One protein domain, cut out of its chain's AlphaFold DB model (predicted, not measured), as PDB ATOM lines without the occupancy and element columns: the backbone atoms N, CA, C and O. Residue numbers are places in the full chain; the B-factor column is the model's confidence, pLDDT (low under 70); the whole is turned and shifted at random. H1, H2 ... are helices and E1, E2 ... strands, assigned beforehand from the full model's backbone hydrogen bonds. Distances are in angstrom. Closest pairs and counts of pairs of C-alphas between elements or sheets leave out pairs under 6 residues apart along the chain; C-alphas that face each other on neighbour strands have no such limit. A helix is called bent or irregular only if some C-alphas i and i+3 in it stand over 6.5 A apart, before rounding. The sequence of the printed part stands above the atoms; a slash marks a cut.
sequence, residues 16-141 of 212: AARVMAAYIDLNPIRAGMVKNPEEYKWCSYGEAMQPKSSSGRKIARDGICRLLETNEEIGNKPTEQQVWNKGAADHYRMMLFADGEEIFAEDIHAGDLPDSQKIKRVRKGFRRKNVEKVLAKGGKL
ATOM      1  N   ALA A  16     -20.234-132.986  82.275       88.25
ATOM      2  CA  ALA A  16     -20.710-132.701  80.921       88.25
ATOM      3  C   ALA A  16     -19.652-131.954  80.092       88.25
ATOM      4  O   ALA A  16     -19.366-132.340  78.953       88.25
ATOM      5  N   ALA A  17     -19.007-130.941  80.682       89.62
ATOM      6  CA  ALA A  17     -17.911-130.213  80.051       89.62
ATOM      7  C   ALA A  17     -16.709-131.121  79.737       89.62
ATOM      8  O   ALA A  17     -16.154-131.036  78.638       89.62
ATOM      9  N   ARG A  18     -16.335-132.031  80.651       90.25
ATOM     10  CA  ARG A  18     -15.255-133.011  80.416       90.25
ATOM     11  C   ARG A  18     -15.555-133.935  79.243       90.25
ATOM     12  O   ARG A  18     -14.711-134.087  78.363       90.25
ATOM     13  N   VAL A  19     -16.758-134.506  79.198       90.44
ATOM     14  CA  VAL A  19     -17.179-135.409  78.115       90.44
ATOM     15  C   VAL A  19     -17.199-134.680  76.771       90.44
ATOM     16  O   VAL A  19     -16.723-135.212  75.768       90.44
ATOM     17  N   MET A  20     -17.700-133.442  76.739       93.06
ATOM     18  CA  MET A  20     -17.709-132.602  75.537       93.06
ATOM     19  C   MET A  20     -16.289-132.280  75.050       93.06
ATOM     20  O   MET A  20     -16.006-132.390  73.855       93.06
ATOM     21  N   ALA A  21     -15.375-131.932  75.958       94.06
ATOM     22  CA  ALA A  21     -13.979-131.674  75.617       94.06
ATOM     23  C   ALA A  21     -13.282-132.930  75.068       94.06
ATOM     24  O   ALA A  21     -12.684-132.881  73.989       94.06
ATOM     25  N   ALA A  22     -13.452-134.076  75.739       94.44
ATOM     26  CA  ALA A  22     -12.934-135.362  75.281       94.44
ATOM     27  C   ALA A  22     -13.490-135.735  73.901       94.44
ATOM     28  O   ALA A  22     -12.751-136.187  73.027       94.44
ATOM     29  N   TYR A  23     -14.785-135.501  73.665       94.00
ATOM     30  CA  TYR A  23     -15.417-135.733  72.369       94.00
ATOM     31  C   TYR A  23     -14.723-134.947  71.250       94.00
ATOM     32  O   TYR A  23     -14.401-135.525  70.212       94.00
ATOM     33  N   ILE A  24     -14.457-133.655  71.468       95.56
ATOM     34  CA  ILE A  24     -13.766-132.794  70.498       95.56
ATOM     35  C   ILE A  24     -12.354-133.317  70.222       95.56
ATOM     36  O   ILE A  24     -11.979-133.480  69.058       95.56
ATOM     37  N   ASP A  25     -11.588-133.623  71.270       97.25
ATOM     38  CA  ASP A  25     -10.200-134.074  71.143       97.25
ATOM     39  C   ASP A  25     -10.078-135.491  70.542       97.25
ATOM     40  O   ASP A  25      -9.061-135.815  69.924       97.25
ATOM     41  N   LEU A  26     -11.122-136.324  70.645       97.50
ATOM     42  CA  LEU A  26     -11.177-137.675  70.068       97.50
ATOM     43  C   LEU A  26     -11.715-137.726  68.633       97.50
ATOM     44  O   LEU A  26     -11.528-138.736  67.948       97.50
ATOM     45  N   ASN A  27     -12.361-136.669  68.136       96.88
ATOM     46  CA  ASN A  27     -12.914-136.656  66.777       96.88
ATOM     47  C   ASN A  27     -11.881-136.956  65.676       96.88
ATOM     48  O   ASN A  27     -12.188-137.771  64.805       96.88
ATOM     49  N   PRO A  28     -10.649-136.413  65.708       96.00
ATOM     50  CA  PRO A  28      -9.621-136.746  64.719       96.00
ATOM     51  C   PRO A  28      -9.239-138.234  64.710       96.00
ATOM     52  O   PRO A  28      -8.944-138.790  63.652       96.00
ATOM     53  N   ILE A  29      -9.284-138.899  65.871       96.25
ATOM     54  CA  ILE A  29      -9.042-140.345  66.003       96.25
ATOM     55  C   ILE A  29     -10.205-141.124  65.394       96.25
ATOM     56  O   ILE A  29     -10.008-142.022  64.574       96.25
ATOM     57  N   ARG A  30     -11.433-140.730  65.743       95.50
ATOM     58  CA  ARG A  30     -12.668-141.351  65.247       95.50
ATOM     59  C   ARG A  30     -12.820-141.196  63.734       95.50
ATOM     60  O   ARG A  30     -13.279-142.120  63.067       95.50
ATOM     61  N   ALA A  31     -12.364-140.077  63.179       95.38
ATOM     62  CA  ALA A  31     -12.291-139.840  61.741       95.38
ATOM     63  C   ALA A  31     -11.141-140.611  61.058       95.38
ATOM     64  O   ALA A  31     -11.145-140.773  59.840       95.38
ATOM     65  N   GLY A  32     -10.178-141.142  61.821       93.62
ATOM     66  CA  GLY A  32      -8.996-141.831  61.296       93.62
ATOM     67  C   GLY A  32      -7.937-140.892  60.715       93.62
ATOM     68  O   GLY A  32      -7.127-141.329  59.903       93.62
ATOM     69  N   MET A  33      -7.946-139.615  61.105       93.00
ATOM     70  CA  MET A  33      -7.004-138.597  60.625       93.00
ATOM     71  C   MET A  33      -5.632-138.722  61.291       93.00
ATOM     72  O   MET A  33      -4.611-138.491  60.648       93.00
ATOM     73  N   VAL A  34      -5.603-139.081  62.577       91.81
ATOM     74  CA  VAL A  34      -4.368-139.275  63.352       91.81
ATOM     75  C   VAL A  34      -4.472-140.515  64.237       91.81
ATOM     76  O   VAL A  34      -5.563-141.051  64.434       91.81
ATOM     77  N   LYS A  35      -3.335-140.994  64.760       90.81
ATOM     78  CA  LYS A  35      -3.295-142.200  65.608       90.81
ATOM     79  C   LYS A  35      -3.334-141.884  67.098       90.81
ATOM     80  O   LYS A  35      -3.818-142.714  67.859       90.81
ATOM     81  N   ASN A  36      -2.815-140.724  67.495       91.38
ATOM     82  CA  ASN A  36      -2.764-140.270  68.885       91.38
ATOM     83  C   ASN A  36      -3.331-138.847  68.999       91.38
ATOM     84  O   ASN A  36      -3.171-138.061  68.061       91.38
ATOM     85  N   PRO A  37      -3.990-138.496  70.115       92.50
ATOM     86  CA  PRO A  37      -4.711-137.229  70.226       92.50
ATOM     87  C   PRO A  37      -3.776-136.011  70.153       92.50
ATOM     88  O   PRO A  37      -4.139-134.990  69.577       92.50
ATOM     89  N   GLU A  38      -2.537-136.120  70.640       89.69
ATOM     90  CA  GLU A  38      -1.529-135.055  70.561       89.69
ATOM     91  C   GLU A  38      -1.052-134.736  69.129       89.69
ATOM     92  O   GLU A  38      -0.439-133.692  68.899       89.69
ATOM     93  N   GLU A  39      -1.308-135.616  68.155       87.38
ATOM     94  CA  GLU A  39      -0.864-135.436  66.766       87.38
ATOM     95  C   GLU A  39      -1.763-134.458  65.990       87.38
ATOM     96  O   GLU A  39      -1.324-133.869  64.998       87.38
ATOM     97  N   TYR A  40      -3.005-134.237  66.437       90.88
ATOM     98  CA  TYR A  40      -3.926-133.316  65.777       90.88
ATOM     99  C   TYR A  40      -3.848-131.912  66.380       90.88
ATOM    100  O   TYR A  40      -4.540-131.577  67.332       90.88
ATOM    101  N   LYS A  41      -3.025-131.040  65.794       86.56
ATOM    102  CA  LYS A  41      -2.761-129.690  66.333       86.56
ATOM    103  C   LYS A  41      -3.969-128.740  66.403       86.56
ATOM    104  O   LYS A  41      -3.842-127.678  66.996       86.56
ATOM    105  N   TRP A  42      -5.091-129.068  65.763       90.44
ATOM    106  CA  TRP A  42      -6.276-128.202  65.686       90.44
ATOM    107  C   TRP A  42      -7.385-128.621  66.664       90.44
ATOM    108  O   TRP A  42      -8.565-128.413  66.391       90.44
ATOM    109  N   CYS A  43      -7.011-129.226  67.789       93.19
ATOM    110  CA  CYS A  43      -7.876-129.441  68.946       93.19
ATOM    111  C   CYS A  43      -7.200-128.920  70.225       93.19
ATOM    112  O   CYS A  43      -6.012-128.581  70.213       93.19
ATOM    113  N   SER A  44      -7.953-128.845  71.323       93.81
ATOM    114  CA  SER A  44      -7.476-128.293  72.594       93.81
ATOM    115  C   SER A  44      -6.282-129.080  73.124       93.81
ATOM    116  O   SER A  44      -5.253-128.487  73.460       93.81
ATOM    117  N   TYR A  45      -6.368-130.412  73.129       94.06
ATOM    118  CA  TYR A  45      -5.253-131.241  73.575       94.06
ATOM    119  C   TYR A  45      -4.025-131.075  72.673       94.06
ATOM    120  O   TYR A  45      -2.926-130.814  73.161       94.06
ATOM    121  N   GLY A  46      -4.201-131.130  71.352       91.19
ATOM    122  CA  GLY A  46      -3.109-130.942  70.396       91.19
ATOM    123  C   GLY A  46      -2.411-129.582  70.516       91.19
ATOM    124  O   GLY A  46      -1.180-129.525  70.437       91.19
ATOM    125  N   GLU A  47      -3.156-128.497  70.757       91.12
ATOM    126  CA  GLU A  47      -2.603-127.156  71.013       91.12
ATOM    127  C   GLU A  47      -1.851-127.109  72.356       91.12
ATOM    128  O   GLU A  47      -0.726-126.604  72.435       91.12
ATOM    129  N   ALA A  48      -2.405-127.708  73.415       91.50
ATOM    130  CA  ALA A  48      -1.761-127.776  74.730       91.50
ATOM    131  C   ALA A  48      -0.421-128.550  74.706       91.50
ATOM    132  O   ALA A  48       0.501-128.270  75.499       91.50
ATOM    133  N   MET A  49      -0.293-129.474  73.747       87.62
ATOM    134  CA  MET A  49       0.886-130.293  73.466       87.62
ATOM    135  C   MET A  49       1.868-129.658  72.463       87.62
ATOM    136  O   MET A  49       2.926-130.229  72.211       87.62
ATOM    137  N   GLN A  50       1.618-128.457  71.928       79.75
ATOM    138  CA  GLN A  50       2.553-127.788  71.007       79.75
ATOM    139  C   GLN A  50       3.796-127.268  71.726       79.75
ATOM    140  O   GLN A  50       3.649-126.566  72.706       79.75
ATOM    141  N   PRO A  51       5.035-127.446  71.251       72.31
ATOM    142  CA  PRO A  51       6.233-127.016  71.977       72.31
ATOM    143  C   PRO A  51       6.349-125.504  72.144       72.31
ATOM    144  O   PRO A  51       6.970-125.054  73.099       72.31
ATOM    145  N   LYS A  52       5.799-124.714  71.219       72.81
ATOM    146  CA  LYS A  52       5.911-123.257  71.238       72.81
ATOM    147  C   LYS A  52       5.036-122.692  72.355       72.81
ATOM    148  O   LYS A  52       3.851-122.992  72.410       72.81
ATOM    149  N   SER A  53       5.602-121.830  73.197       75.06
ATOM    150  CA  SER A  53       4.786-121.024  74.109       75.06
ATOM    151  C   SER A  53       3.962-120.024  73.287       75.06
ATOM    152  O   SER A  53       4.525-119.214  72.547       75.06
ATOM    153  N   SER A  54       2.637-120.140  73.358       81.00
ATOM    154  CA  SER A  54       1.650-119.302  72.672       81.00
ATOM    155  C   SER A  54       0.502-118.985  73.633       81.00
ATOM    156  O   SER A  54       0.283-119.707  74.610       81.00
ATOM    157  N   SER A  55      -0.251-117.920  73.350       87.50
ATOM    158  CA  SER A  55      -1.507-117.636  74.052       87.50
ATOM    159  C   SER A  55      -2.500-118.791  73.901       87.50
ATOM    160  O   SER A  55      -3.081-119.211  74.894       87.50
ATOM    161  N   GLY A  56      -2.617-119.367  72.697       88.88
ATOM    162  CA  GLY A  56      -3.453-120.542  72.422       88.88
ATOM    163  C   GLY A  56      -3.112-121.735  73.315       88.88
ATOM    164  O   GLY A  56      -3.985-122.259  74.002       88.88
ATOM    165  N   ARG A  57      -1.828-122.094  73.416       88.06
ATOM    166  CA  ARG A  57      -1.348-123.149  74.316       88.06
ATOM    167  C   ARG A  57      -1.675-122.850  75.771       88.06
ATOM    168  O   ARG A  57      -2.062-123.767  76.485       88.06
ATOM    169  N   LYS A  58      -1.502-121.606  76.229       87.25
ATOM    170  CA  LYS A  58      -1.866-121.228  77.602       87.25
ATOM    171  C   LYS A  58      -3.366-121.432  77.834       87.25
ATOM    172  O   LYS A  58      -3.732-122.130  78.766       87.25
ATOM    173  N   ILE A  59      -4.212-120.913  76.944       92.19
ATOM    174  CA  ILE A  59      -5.675-121.042  77.029       92.19
ATOM    175  C   ILE A  59      -6.104-122.514  77.041       92.19
ATOM    176  O   ILE A  59      -6.920-122.899  77.874       92.19
ATOM    177  N   ALA A  60      -5.534-123.339  76.159       93.06
ATOM    178  CA  ALA A  60      -5.853-124.760  76.079       93.06
ATOM    179  C   ALA A  60      -5.476-125.511  77.366       93.06
ATOM    180  O   ALA A  60      -6.264-126.305  77.873       93.06
ATOM    181  N   ARG A  61      -4.294-125.226  77.926       91.94
ATOM    182  CA  ARG A  61      -3.843-125.815  79.195       91.94
ATOM    183  C   ARG A  61      -4.719-125.381  80.356       91.94
ATOM    184  O   ARG A  61      -5.209-126.241  81.071       91.94
ATOM    185  N   ASP A  62      -4.949-124.078  80.496       89.94
ATOM    186  CA  ASP A  62      -5.788-123.514  81.556       89.94
ATOM    187  C   ASP A  62      -7.215-124.091  81.477       89.94
ATOM    188  O   ASP A  62      -7.808-124.422  82.497       89.94
ATOM    189  N   GLY A  63      -7.759-124.261  80.265       91.19
ATOM    190  CA  GLY A  63      -9.059-124.895  80.040       91.19
ATOM    191  C   GLY A  63      -9.097-126.360  80.468       91.19
ATOM    192  O   GLY A  63     -10.005-126.749  81.194       91.19
ATOM    193  N   ILE A  64      -8.104-127.163  80.072       91.62
ATOM    194  CA  ILE A  64      -8.018-128.578  80.468       91.62
ATOM    195  C   ILE A  64      -7.838-128.724  81.982       91.62
ATOM    196  O   ILE A  64      -8.483-129.576  82.584       91.62
ATOM    197  N   CYS A  65      -7.005-127.888  82.606       90.06
ATOM    198  CA  CYS A  65      -6.840-127.886  84.058       90.06
ATOM    199  C   CYS A  65      -8.179-127.636  84.765       90.06
ATOM    200  O   CYS A  65      -8.556-128.443  85.608       90.06
ATOM    201  N   ARG A  66      -8.938-126.614  84.339       87.12
ATOM    202  CA  ARG A  66     -10.278-126.322  84.879       87.12
ATOM    203  C   ARG A  66     -11.269-127.468  84.694       87.12
ATOM    204  O   ARG A  66     -12.062-127.745  85.576       87.12
ATOM    205  N   LEU A  67     -11.229-128.171  83.563       87.44
ATOM    206  CA  LEU A  67     -12.111-129.324  83.332       87.44
ATOM    207  C   LEU A  67     -11.851-130.472  84.316       87.44
ATOM    208  O   LEU A  67     -12.772-131.212  84.670       87.44
ATOM    209  N   LEU A  68     -10.594-130.632  84.731       85.25
ATOM    210  CA  LEU A  68     -10.164-131.631  85.705       85.25
ATOM    211  C   LEU A  68     -10.309-131.158  87.158       85.25
ATOM    212  O   LEU A  68     -10.025-131.936  88.072       85.25
ATOM    213  N   GLU A  69     -10.746-129.919  87.388       76.50
ATOM    214  CA  GLU A  69     -11.136-129.476  88.718       76.50
ATOM    215  C   GLU A  69     -12.385-130.256  89.160       76.50
ATOM    216  O   GLU A  69     -13.372-130.402  88.431       76.50
ATOM    217  N   THR A  70     -12.305-130.873  90.336       62.88
ATOM    218  CA  THR A  70     -13.458-131.488  90.986       62.88
ATOM    219  C   THR A  70     -14.261-130.355  91.611       62.88
ATOM    220  O   THR A  70     -13.739-129.646  92.467       62.88
ATOM    221  N   ASN A  71     -15.512-130.188  91.178       53.91
ATOM    222  CA  ASN A  71     -16.479-129.172  91.628       53.91
ATOM    223  C   ASN A  71     -16.821-129.219  93.136       53.91
ATOM    224  O   ASN A  71     -17.856-128.694  93.533       53.91
ATOM    225  N   GLU A  72     -16.023-129.862  93.989       50.12
ATOM    226  CA  GLU A  72     -16.413-130.043  95.386       50.12
ATOM    227  C   GLU A  72     -16.383-128.731  96.176       50.12
ATOM    228  O   GLU A  72     -17.223-128.581  97.052       50.12
ATOM    229  N   GLU A  73     -15.563-127.728  95.822       46.75
ATOM    230  CA  GLU A  73     -15.616-126.414  96.489       46.75
ATOM    231  C   GLU A  73     -15.224-125.252  95.555       46.75
ATOM    232  O   GLU A  73     -14.055-125.058  95.207       46.75
ATOM    233  N   ILE A  74     -16.217-124.440  95.169       45.31
ATOM    234  CA  ILE A  74     -16.026-123.159  94.472       45.31
ATOM    235  C   ILE A  74     -15.140-122.260  95.349       45.31
ATOM    236  O   ILE A  74     -15.558-121.823  96.417       45.31
ATOM    237  N   GLY A  75     -13.920-121.965  94.890       52.28
ATOM    238  CA  GLY A  75     -12.995-121.045  95.567       52.28
ATOM    239  C   GLY A  75     -11.690-121.667  96.069       52.28
ATOM    240  O   GLY A  75     -10.796-120.921  96.477       52.28
ATOM    241  N   ASN A  76     -11.524-122.990  95.990       55.06
ATOM    242  CA  ASN A  76     -10.247-123.614  96.333       55.06
ATOM    243  C   ASN A  76      -9.200-123.434  95.230       55.06
ATOM    244  O   ASN A  76      -9.481-123.514  94.034       55.06
ATOM    245  N   LYS A  77      -7.953-123.181  95.646       57.75
ATOM    246  CA  LYS A  77      -6.808-123.163  94.731       57.75
ATOM    247  C   LYS A  77      -6.670-124.542  94.070       57.75
ATOM    248  O   LYS A  77      -6.871-125.541  94.762       57.75
ATOM    249  N   PRO A  78      -6.254-124.614  92.791       60.59
ATOM    250  CA  PRO A  78      -6.001-125.889  92.140       60.59
ATOM    251  C   PRO A  78      -5.023-126.719  92.974       60.59
ATOM    252  O   PRO A  78      -3.957-126.233  93.368       60.59
ATOM    253  N   THR A  79      -5.378-127.973  93.234       66.00
ATOM    254  CA  THR A  79      -4.459-128.975  93.776       66.00
ATOM    255  C   THR A  79      -3.246-129.110  92.858       66.00
ATOM    256  O   THR A  79      -3.286-128.791  91.666       66.00
ATOM    257  N   GLU A  80      -2.132-129.605  93.391       64.94
ATOM    258  CA  GLU A  80      -0.898-129.727  92.618       64.94
ATOM    259  C   GLU A  80      -1.088-130.588  91.351       64.94
ATOM    260  O   GLU A  80      -0.540-130.273  90.296       64.94
ATOM    261  N   GLN A  81      -1.951-131.603  91.416       65.38
ATOM    262  CA  GLN A  81      -2.324-132.480  90.307       65.38
ATOM    263  C   GLN A  81      -3.141-131.770  89.216       65.38
ATOM    264  O   GLN A  81      -3.151-132.236  88.077       65.38
ATOM    265  N   GLN A  82      -3.782-130.639  89.516       72.38
ATOM    266  CA  GLN A  82      -4.532-129.819  88.554       72.38
ATOM    267  C   GLN A  82      -3.633-128.824  87.802       72.38
ATOM    268  O   GLN A  82      -4.076-128.169  86.863       72.38
ATOM    269  N   VAL A  83      -2.339-128.746  88.128       82.75
ATOM    270  CA  VAL A  83      -1.368-127.971  87.346       82.75
ATOM    271  C   VAL A  83      -0.899-128.784  86.139       82.75
ATOM    272  O   VAL A  83      -0.489-129.943  86.262       82.75
ATOM    273  N   TRP A  84      -0.882-128.157  84.955       87.06
ATOM    274  CA  TRP A  84      -0.581-128.827  83.682       87.06
ATOM    275  C   TRP A  84       0.662-129.728  83.732       87.06
ATOM    276  O   TRP A  84       0.602-130.891  83.339       87.06
ATOM    277  N   ASN A  85       1.803-129.198  84.191       82.50
ATOM    278  CA  ASN A  85       3.075-129.936  84.203       82.50
ATOM    279  C   ASN A  85       3.241-130.858  85.427       82.50
ATOM    280  O   ASN A  85       4.281-131.505  85.537       82.50
ATOM    281  N   LYS A  86       2.273-130.889  86.349       81.50
ATOM    282  CA  LYS A  86       2.364-131.632  87.614       81.50
ATOM    283  C   LYS A  86       1.350-132.776  87.736       81.50
ATOM    284  O   LYS A  86       1.503-133.616  88.615       81.50
ATOM    285  N   GLY A  87       0.365-132.855  86.843       84.62
ATOM    286  CA  GLY A  87      -0.539-134.008  86.776       84.62
ATOM    287  C   GLY A  87      -1.656-133.884  85.745       84.62
ATOM    288  O   GLY A  87      -2.029-134.883  85.136       84.62
ATOM    289  N   ALA A  88      -2.145-132.672  85.472       89.38
ATOM    290  CA  ALA A  88      -3.348-132.499  84.655       89.38
ATOM    291  C   ALA A  88      -3.174-133.010  83.216       89.38
ATOM    292  O   ALA A  88      -4.083-133.630  82.670       89.38
ATOM    293  N   ALA A  89      -1.994-132.832  82.611       90.81
ATOM    294  CA  ALA A  89      -1.720-133.360  81.273       90.81
ATOM    295  C   ALA A  89      -1.790-134.897  81.216       90.81
ATOM    296  O   ALA A  89      -2.304-135.463  80.250       90.81
ATOM    297  N   ASP A  90      -1.267-135.548  82.254       90.38
ATOM    298  CA  ASP A  90      -1.210-136.999  82.379       90.38
ATOM    299  C   ASP A  90      -2.617-137.563  82.643       90.38
ATOM    300  O   ASP A  90      -3.061-138.475  81.945       90.38
ATOM    301  N   HIS A  91      -3.361-136.947  83.568       91.31
ATOM    302  CA  HIS A  91      -4.738-137.324  83.892       91.31
ATOM    303  C   HIS A  91      -5.669-137.156  82.684       91.31
ATOM    304  O   HIS A  91      -6.390-138.086  82.322       91.31
ATOM    305  N   TYR A  92      -5.595-136.017  81.988       94.31
ATOM    306  CA  TYR A  92      -6.401-135.807  80.787       94.31
ATOM    307  C   TYR A  92      -6.061-136.829  79.696       94.31
ATOM    308  O   TYR A  92      -6.955-137.352  79.036       94.31
ATOM    309  N   ARG A  93      -4.778-137.186  79.535       95.00
ATOM    310  CA  ARG A  93      -4.375-138.231  78.583       95.00
ATOM    311  C   ARG A  93      -4.954-139.596  78.946       95.00
ATOM    312  O   ARG A  93      -5.397-140.303  78.048       95.00
ATOM    313  N   MET A  94      -4.962-139.971  80.224       94.62
ATOM    314  CA  MET A  94      -5.601-141.219  80.661       94.62
ATOM    315  C   MET A  94      -7.088-141.232  80.312       94.62
ATOM    316  O   MET A  94      -7.553-142.204  79.721       94.62
ATOM    317  N   MET A  95      -7.795-140.136  80.601       94.56
ATOM    318  CA  MET A  95      -9.214-139.977  80.275       94.56
ATOM    319  C   MET A  95      -9.464-140.113  78.767       94.56
ATOM    320  O   MET A  95     -10.301-140.909  78.358       94.56
ATOM    321  N   LEU A  96      -8.682-139.424  77.923       96.56
ATOM    322  CA  LEU A  96      -8.807-139.541  76.465       96.56
ATOM    323  C   LEU A  96      -8.615-140.979  75.976       96.56
ATOM    324  O   LEU A  96      -9.341-141.419  75.090       96.56
ATOM    325  N   PHE A  97      -7.637-141.712  76.515       96.81
ATOM    326  CA  PHE A  97      -7.399-143.092  76.095       96.81
ATOM    327  C   PHE A  97      -8.498-144.045  76.571       96.81
ATOM    328  O   PHE A  97      -8.885-144.911  75.793       96.81
ATOM    329  N   ALA A  98      -9.016-143.867  77.788       94.06
ATOM    330  CA  ALA A  98     -10.133-144.655  78.302       94.06
ATOM    331  C   ALA A  98     -11.420-144.406  77.491       94.06
ATOM    332  O   ALA A  98     -11.995-145.336  76.936       94.06
ATOM    333  N   ASP A  99     -11.815-143.142  77.312       93.38
ATOM    334  CA  ASP A  99     -13.040-142.760  76.584       93.38
ATOM    335  C   ASP A  99     -12.929-142.956  75.061       93.38
ATOM    336  O   ASP A  99     -13.917-142.941  74.310       93.38
ATOM    337  N   GLY A 100     -11.692-143.052  74.580       94.50
ATOM    338  CA  GLY A 100     -11.342-143.208  73.180       94.50
ATOM    339  C   GLY A 100     -11.137-144.649  72.745       94.50
ATOM    340  O   GLY A 100     -10.741-144.840  71.595       94.50
ATOM    341  N   GLU A 101     -11.355-145.642  73.612       95.25
ATOM    342  CA  GLU A 101     -11.273-147.053  73.230       95.25
ATOM    343  C   GLU A 101     -12.223-147.358  72.057       95.25
ATOM    344  O   GLU A 101     -13.296-146.759  71.904       95.25
ATOM    345  N   GLU A 102     -11.784-148.226  71.147       93.00
ATOM    346  CA  GLU A 102     -12.650-148.678  70.061       93.00
ATOM    347  C   GLU A 102     -13.783-149.555  70.599       93.00
ATOM    348  O   GLU A 102     -13.579-150.353  71.504       93.00
ATOM    349  N   ILE A 103     -14.979-149.391  70.030       87.50
ATOM    350  CA  ILE A 103     -16.179-150.123  70.454       87.50
ATOM    351  C   ILE A 103     -16.612-151.028  69.312       87.50
ATOM    352  O   ILE A 103     -16.740-150.566  68.163       87.50
ATOM    353  N   PHE A 104     -16.861-152.293  69.623       85.94
ATOM    354  CA  PHE A 104     -17.410-153.280  68.707       85.94
ATOM    355  C   PHE A 104     -18.903-153.507  68.976       85.94
ATOM    356  O   PHE A 104     -19.431-153.117  70.014       85.94
ATOM    357  N   ALA A 105     -19.626-154.048  67.995       78.50
ATOM    358  CA  ALA A 105     -21.076-154.227  68.096       78.50
ATOM    359  C   ALA A 105     -21.454-155.185  69.236       78.50
ATOM    360  O   ALA A 105     -22.484-155.014  69.882       78.50
ATOM    361  N   GLU A 106     -20.583-156.148  69.510       71.31
ATOM    362  CA  GLU A 106     -20.728-157.153  70.554       71.31
ATOM    363  C   GLU A 106     -20.613-156.532  71.960       71.31
ATOM    364  O   GLU A 106     -21.304-156.967  72.875       71.31
ATOM    365  N   ASP A 107     -19.842-155.447  72.117       66.38
ATOM    366  CA  ASP A 107     -19.729-154.701  73.384       66.38
ATOM    367  C   ASP A 107     -21.020-153.937  73.737       66.38
ATOM    368  O   ASP A 107     -21.226-153.535  74.882       66.38
ATOM    369  N   ILE A 108     -21.889-153.699  72.748       63.81
ATOM    370  CA  ILE A 108     -23.154-152.966  72.910       63.81
ATOM    371  C   ILE A 108     -24.302-153.931  73.254       63.81
ATOM    372  O   ILE A 108     -25.253-153.547  73.934       63.81
ATOM    373  N   HIS A 109     -24.212-155.187  72.806       57.81
ATOM    374  CA  HIS A 109     -25.252-156.204  72.945       57.81
ATOM    375  C   HIS A 109     -24.834-157.300  73.935       57.81
ATOM    376  O   HIS A 109     -24.618-158.448  73.560       57.81
ATOM    377  N   ALA A 110     -24.764-156.968  75.225       54.28
ATOM    378  CA  ALA A 110     -24.500-157.924  76.307       54.28
ATOM    379  C   ALA A 110     -25.711-158.841  76.630       54.28
ATOM    380  O   ALA A 110     -26.021-159.052  77.801       54.28
ATOM    381  N   GLY A 111     -26.434-159.332  75.615       54.53
ATOM    382  CA  GLY A 111     -27.733-159.998  75.790       54.53
ATOM    383  C   GLY A 111     -27.952-161.279  74.989       54.53
ATOM    384  O   GLY A 111     -28.380-162.254  75.581       54.53
ATOM    385  N   ASP A 112     -27.625-161.327  73.696       53.91
ATOM    386  CA  ASP A 112     -27.841-162.521  72.863       53.91
ATOM    387  C   ASP A 112     -26.831-162.542  71.704       53.91
ATOM    388  O   ASP A 112     -26.759-161.592  70.921       53.91
ATOM    389  N   LEU A 113     -26.044-163.616  71.577       53.00
ATOM    390  CA  LEU A 113     -25.099-163.816  70.469       53.00
ATOM    391  C   LEU A 113     -25.599-164.933  69.538       53.00
ATOM    392  O   LEU A 113     -25.767-166.062  69.994       53.00
ATOM    393  N   PRO A 114     -25.766-164.684  68.226       49.72
ATOM    394  CA  PRO A 114     -25.772-165.738  67.220       49.72
ATOM    395  C   PRO A 114     -24.331-166.122  66.844       49.72
ATOM    396  O   PRO A 114     -23.477-165.262  66.627       49.72
ATOM    397  N   ASP A 115     -24.106-167.424  66.693       54.91
ATOM    398  CA  ASP A 115     -22.820-168.147  66.661       54.91
ATOM    399  C   ASP A 115     -21.832-167.828  65.513       54.91
ATOM    400  O   ASP A 115     -20.857-168.548  65.297       54.91
ATOM    401  N   SER A 116     -22.033-166.769  64.721       58.88
ATOM    402  CA  SER A 116     -21.183-166.546  63.542       58.88
ATOM    403  C   SER A 116     -21.208-165.126  62.965       58.88
ATOM    404  O   SER A 116     -21.355-164.959  61.748       58.88
ATOM    405  N   GLN A 117     -21.058-164.078  63.782       56.78
ATOM    406  CA  GLN A 117     -20.887-162.714  63.257       56.78
ATOM    407  C   GLN A 117     -19.437-162.221  63.304       56.78
ATOM    408  O   GLN A 117     -18.721-162.336  64.293       56.78
ATOM    409  N   LYS A 118     -18.993-161.669  62.167       58.47
ATOM    410  CA  LYS A 118     -17.700-160.995  62.018       58.47
ATOM    411  C   LYS A 118     -17.667-159.781  62.946       58.47
ATOM    412  O   LYS A 118     -18.503-158.899  62.773       58.47
ATOM    413  N   ILE A 119     -16.650-159.711  63.806       67.69
ATOM    414  CA  ILE A 119     -16.351-158.578  64.696       67.69
ATOM    415  C   ILE A 119     -16.507-157.254  63.929       67.69
ATOM    416  O   ILE A 119     -15.678-156.918  63.071       67.69
ATOM    417  N   LYS A 120     -17.584-156.506  64.201       78.31
ATOM    418  CA  LYS A 120     -17.887-155.250  63.494       78.31
ATOM    419  C   LYS A 120     -17.621-154.063  64.406       78.31
ATOM    420  O   LYS A 120     -18.379-153.767  65.320       78.31
ATOM    421  N   ARG A 121     -16.562-153.314  64.098       82.06
ATOM    422  CA  ARG A 121     -16.230-152.081  64.821       82.06
ATOM    423  C   ARG A 121     -17.263-150.987  64.546       82.06
ATOM    424  O   ARG A 121     -17.410-150.553  63.403       82.06
ATOM    425  N   VAL A 122     -17.913-150.506  65.603       86.12
ATOM    426  CA  VAL A 122     -18.942-149.454  65.560       86.12
ATOM    427  C   VAL A 122     -18.325-148.074  65.778       86.12
ATOM    428  O   VAL A 122     -18.713-147.110  65.119       86.12
ATOM    429  N   ARG A 123     -17.303-147.970  66.635       86.38
ATOM    430  CA  ARG A 123     -16.558-146.724  66.861       86.38
ATOM    431  C   ARG A 123     -15.062-146.964  66.688       86.38
ATOM    432  O   ARG A 123     -14.481-147.808  67.360       86.38
ATOM    433  N   LYS A 124     -14.427-146.204  65.787       92.12
ATOM    434  CA  LYS A 124     -12.960-146.162  65.680       92.12
ATOM    435  C   LYS A 124     -12.374-145.518  66.935       92.12
ATOM    436  O   LYS A 124     -12.906-144.516  67.409       92.12
ATOM    437  N   GLY A 125     -11.266-146.062  67.415       94.62
ATOM    438  CA  GLY A 125     -10.638-145.635  68.654       94.62
ATOM    439  C   GLY A 125      -9.295-146.316  68.878       94.62
ATOM    440  O   GLY A 125      -8.676-146.840  67.945       94.62
ATOM    441  N   PHE A 126      -8.838-146.301  70.123       95.31
ATOM    442  CA  PHE A 126      -7.624-146.978  70.548       95.31
ATOM    443  C   PHE A 126      -7.895-148.461  70.786       95.31
ATOM    444  O   PHE A 126      -8.904-148.832  71.372       95.31
ATOM    445  N   ARG A 127      -6.950-149.318  70.389       93.50
ATOM    446  CA  ARG A 127      -6.973-150.734  70.776       93.50
ATOM    447  C   ARG A 127      -6.820-150.859  72.290       93.50
ATOM    448  O   ARG A 127      -5.920-150.211  72.834       93.50
ATOM    449  N   ARG A 128      -7.540-151.787  72.919       92.38
ATOM    450  CA  ARG A 128      -7.451-152.098  74.359       92.38
ATOM    451  C   ARG A 128      -6.025-152.165  74.909       92.38
ATOM    452  O   ARG A 128      -5.665-151.451  75.836       92.38
ATOM    453  N   LYS A 129      -5.146-152.913  74.233       94.50
ATOM    454  CA  LYS A 129      -3.720-153.034  74.598       94.50
ATOM    455  C   LYS A 129      -2.987-151.684  74.676       94.50
ATOM    456  O   LYS A 129      -2.057-151.519  75.463       94.50
ATOM    457  N   ASN A 130      -3.349-150.724  73.823       93.06
ATOM    458  CA  ASN A 130      -2.760-149.387  73.853       93.06
ATOM    459  C   ASN A 130      -3.323-148.561  75.013       93.06
ATOM    460  O   ASN A 130      -2.547-147.857  75.656       93.06
ATOM    461  N   VAL A 131      -4.627-148.677  75.289       95.50
ATOM    462  CA  VAL A 131      -5.288-148.035  76.435       95.50
ATOM    463  C   VAL A 131      -4.640-148.500  77.737       95.50
ATOM    464  O   VAL A 131      -4.073-147.685  78.461       95.50
ATOM    465  N   GLU A 132      -4.579-149.813  77.967       95.75
ATOM    466  CA  GLU A 132      -3.952-150.423  79.149       95.75
ATOM    467  C   GLU A 132      -2.503-149.957  79.336       95.75
ATOM    468  O   GLU A 132      -2.087-149.593  80.434       95.75
ATOM    469  N   LYS A 133      -1.728-149.880  78.247       95.81
ATOM    470  CA  LYS A 133      -0.341-149.398  78.285       95.81
ATOM    471  C   LYS A 133      -0.230-147.927  78.698       95.81
ATOM    472  O   LYS A 133       0.755-147.562  79.343       95.81
ATOM    473  N   VAL A 134      -1.166-147.073  78.287       94.44
ATOM    474  CA  VAL A 134      -1.175-145.651  78.667       94.44
ATOM    475  C   VAL A 134      -1.607-145.487  80.118       94.44
ATOM    476  O   VAL A 134      -0.950-144.748  80.855       94.44
ATOM    477  N   LEU A 135      -2.636-146.219  80.549       94.75
ATOM    478  CA  LEU A 135      -3.101-146.217  81.936       94.75
ATOM    479  C   LEU A 135      -2.015-146.729  82.892       94.75
ATOM    480  O   LEU A 135      -1.712-146.062  83.878       94.75
ATOM    481  N   ALA A 136      -1.330-147.825  82.551       94.62
ATOM    482  CA  ALA A 136      -0.226-148.374  83.347       94.62
ATOM    483  C   ALA A 136       0.974-147.414  83.479       94.62
ATOM    484  O   ALA A 136       1.738-147.491  84.438       94.62
ATOM    485  N   LYS A 137       1.154-146.489  82.527       92.00
ATOM    486  CA  LYS A 137       2.175-145.427  82.594       92.00
ATOM    487  C   LYS A 137       1.696-144.170  83.322       92.00
ATOM    488  O   LYS A 137       2.436-143.183  83.360       92.00
ATOM    489  N   GLY A 138       0.471-144.181  83.845       91.00
ATOM    490  CA  GLY A 138      -0.170-143.024  84.455       91.00
ATOM    491  C   GLY A 138      -0.301-141.866  83.474       91.00
ATOM    492  O   GLY A 138       0.028-140.746  83.830       91.00
ATOM    493  N   GLY A 139      -0.629-142.129  82.204       89.62
ATOM    494  CA  GLY A 139      -0.838-141.076  81.205       89.62
ATOM    495  C   GLY A 139       0.426-140.417  80.660       89.62
ATOM    496  O   GLY A 139       0.350-139.738  79.638       89.62
ATOM    497  N   LYS A 140       1.604-140.672  81.238       89.50
ATOM    498  CA  LYS A 140       2.859-140.036  80.818       89.50
ATOM    499  C   LYS A 140       3.231-140.374  79.379       89.50
ATOM    500  O   LYS A 140       3.175-141.532  78.944       89.50
ATOM    501  N   LEU A 141       3.682-139.362  78.644       86.69
ATOM    502  CA  LEU A 141       4.290-139.570  77.336       86.69
ATOM    503  C   LEU A 141       5.642-140.269  77.474       86.69
ATOM    504  O   LEU A 141       6.487-139.902  78.290       86.69
TER     505      LEU A 141
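AT A GLANCE: This is residues 16 to 141 of the 212 residues of an uncharacterized protein of Akkermansiaceae bacterium (UniProt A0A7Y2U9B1). H4 runs through the body of the domain, with H1 and H3 crossing it steeply on one side, H2 bridging H1 and H3, and H6 beside it, antiparallel, on another side. From this helical body an arm reaches out, made of H5, E1 and the link between them; residues 109 to 116 stick out at its tip, and residues 71 to 76 stick out elsewhere. The printed part has 126 residues, with six named helices and one named strand in the order H1 H2 H3 H4 H5 E1 H6, and its class is mostly helix. It is only just compact, close to loose, with a radius of gyration of the C-alphas of 16.7 A, and elongated, spanning 55 by 33 by 25 A.

IN THESE COORDINATES: H4, residues 84 to 99, is the longest helix, 20.0 A from C-alpha 84 at (-0.581, -128.827, 83.682) to C-alpha 99 at (-13.040, -142.760, 76.584). It is irregular: C-alphas 86 and 89 are 7.7 A apart. H1, residues 16 to 30, begins at C-alpha 16 (-20.710, -132.701, 80.921) and measures 19.6 A; it is irregular, but only just, with C-alphas 25 and 28 7.0 A apart. H3, residues 55 to 67, measures 18.3 A, and H6, residues 128 to 136, 12.1 A, ending at C-alpha 136 (-0.226, -148.374, 83.347). H2 is residues 44 to 48, H5 residues 105 to 108 and E1 residues 121 to 123.

HOW THE PARTS SIT: H4 is the hub, touching H1, H3 and H6. H1 and H4 run the same way at a steep tilt of 69 degrees, only just short of about perpendicular; their closest C-alphas, of Ala 22 and Leu 96, are 6.0 A apart. H3 touches H4 with residues 61 to 65 alone, closest at the C-alphas of Cys 65 and Ala 88, 5.8 A. H6 runs opposite ways to H4 at a shallow tilt of 24 degrees, with the C-alphas of Phe 97 and Val 131 closest, 5.4 A. H2 touches H3, where the C-alphas of Ala 48 and Arg 57 are closest, 4.7 A, and H1, where those of Asp 25 and Tyr 45 are closest, 6.2 A. H5 touches no helix. E1 pairs with no named strand, but residues 103 to 104 pair with it, antiparallel. Every O i to N i+4 pair is within hydrogen-bond range in H2, H3 and H6, against 9 of 11 in H1 and 9 of 12 in H4; H5 is too short for such a pair.

THE WHOLE: The C-alphas of Gly 75 and Ser 116 are the two farthest apart, 56.2 A. The printed part has no cut. The links H1 to H2, H3 to H4 and H5 to E1 are long. Mean pLDDT of the printed part is 83.4; residues 70 to 81 and 107 to 119 are under 70.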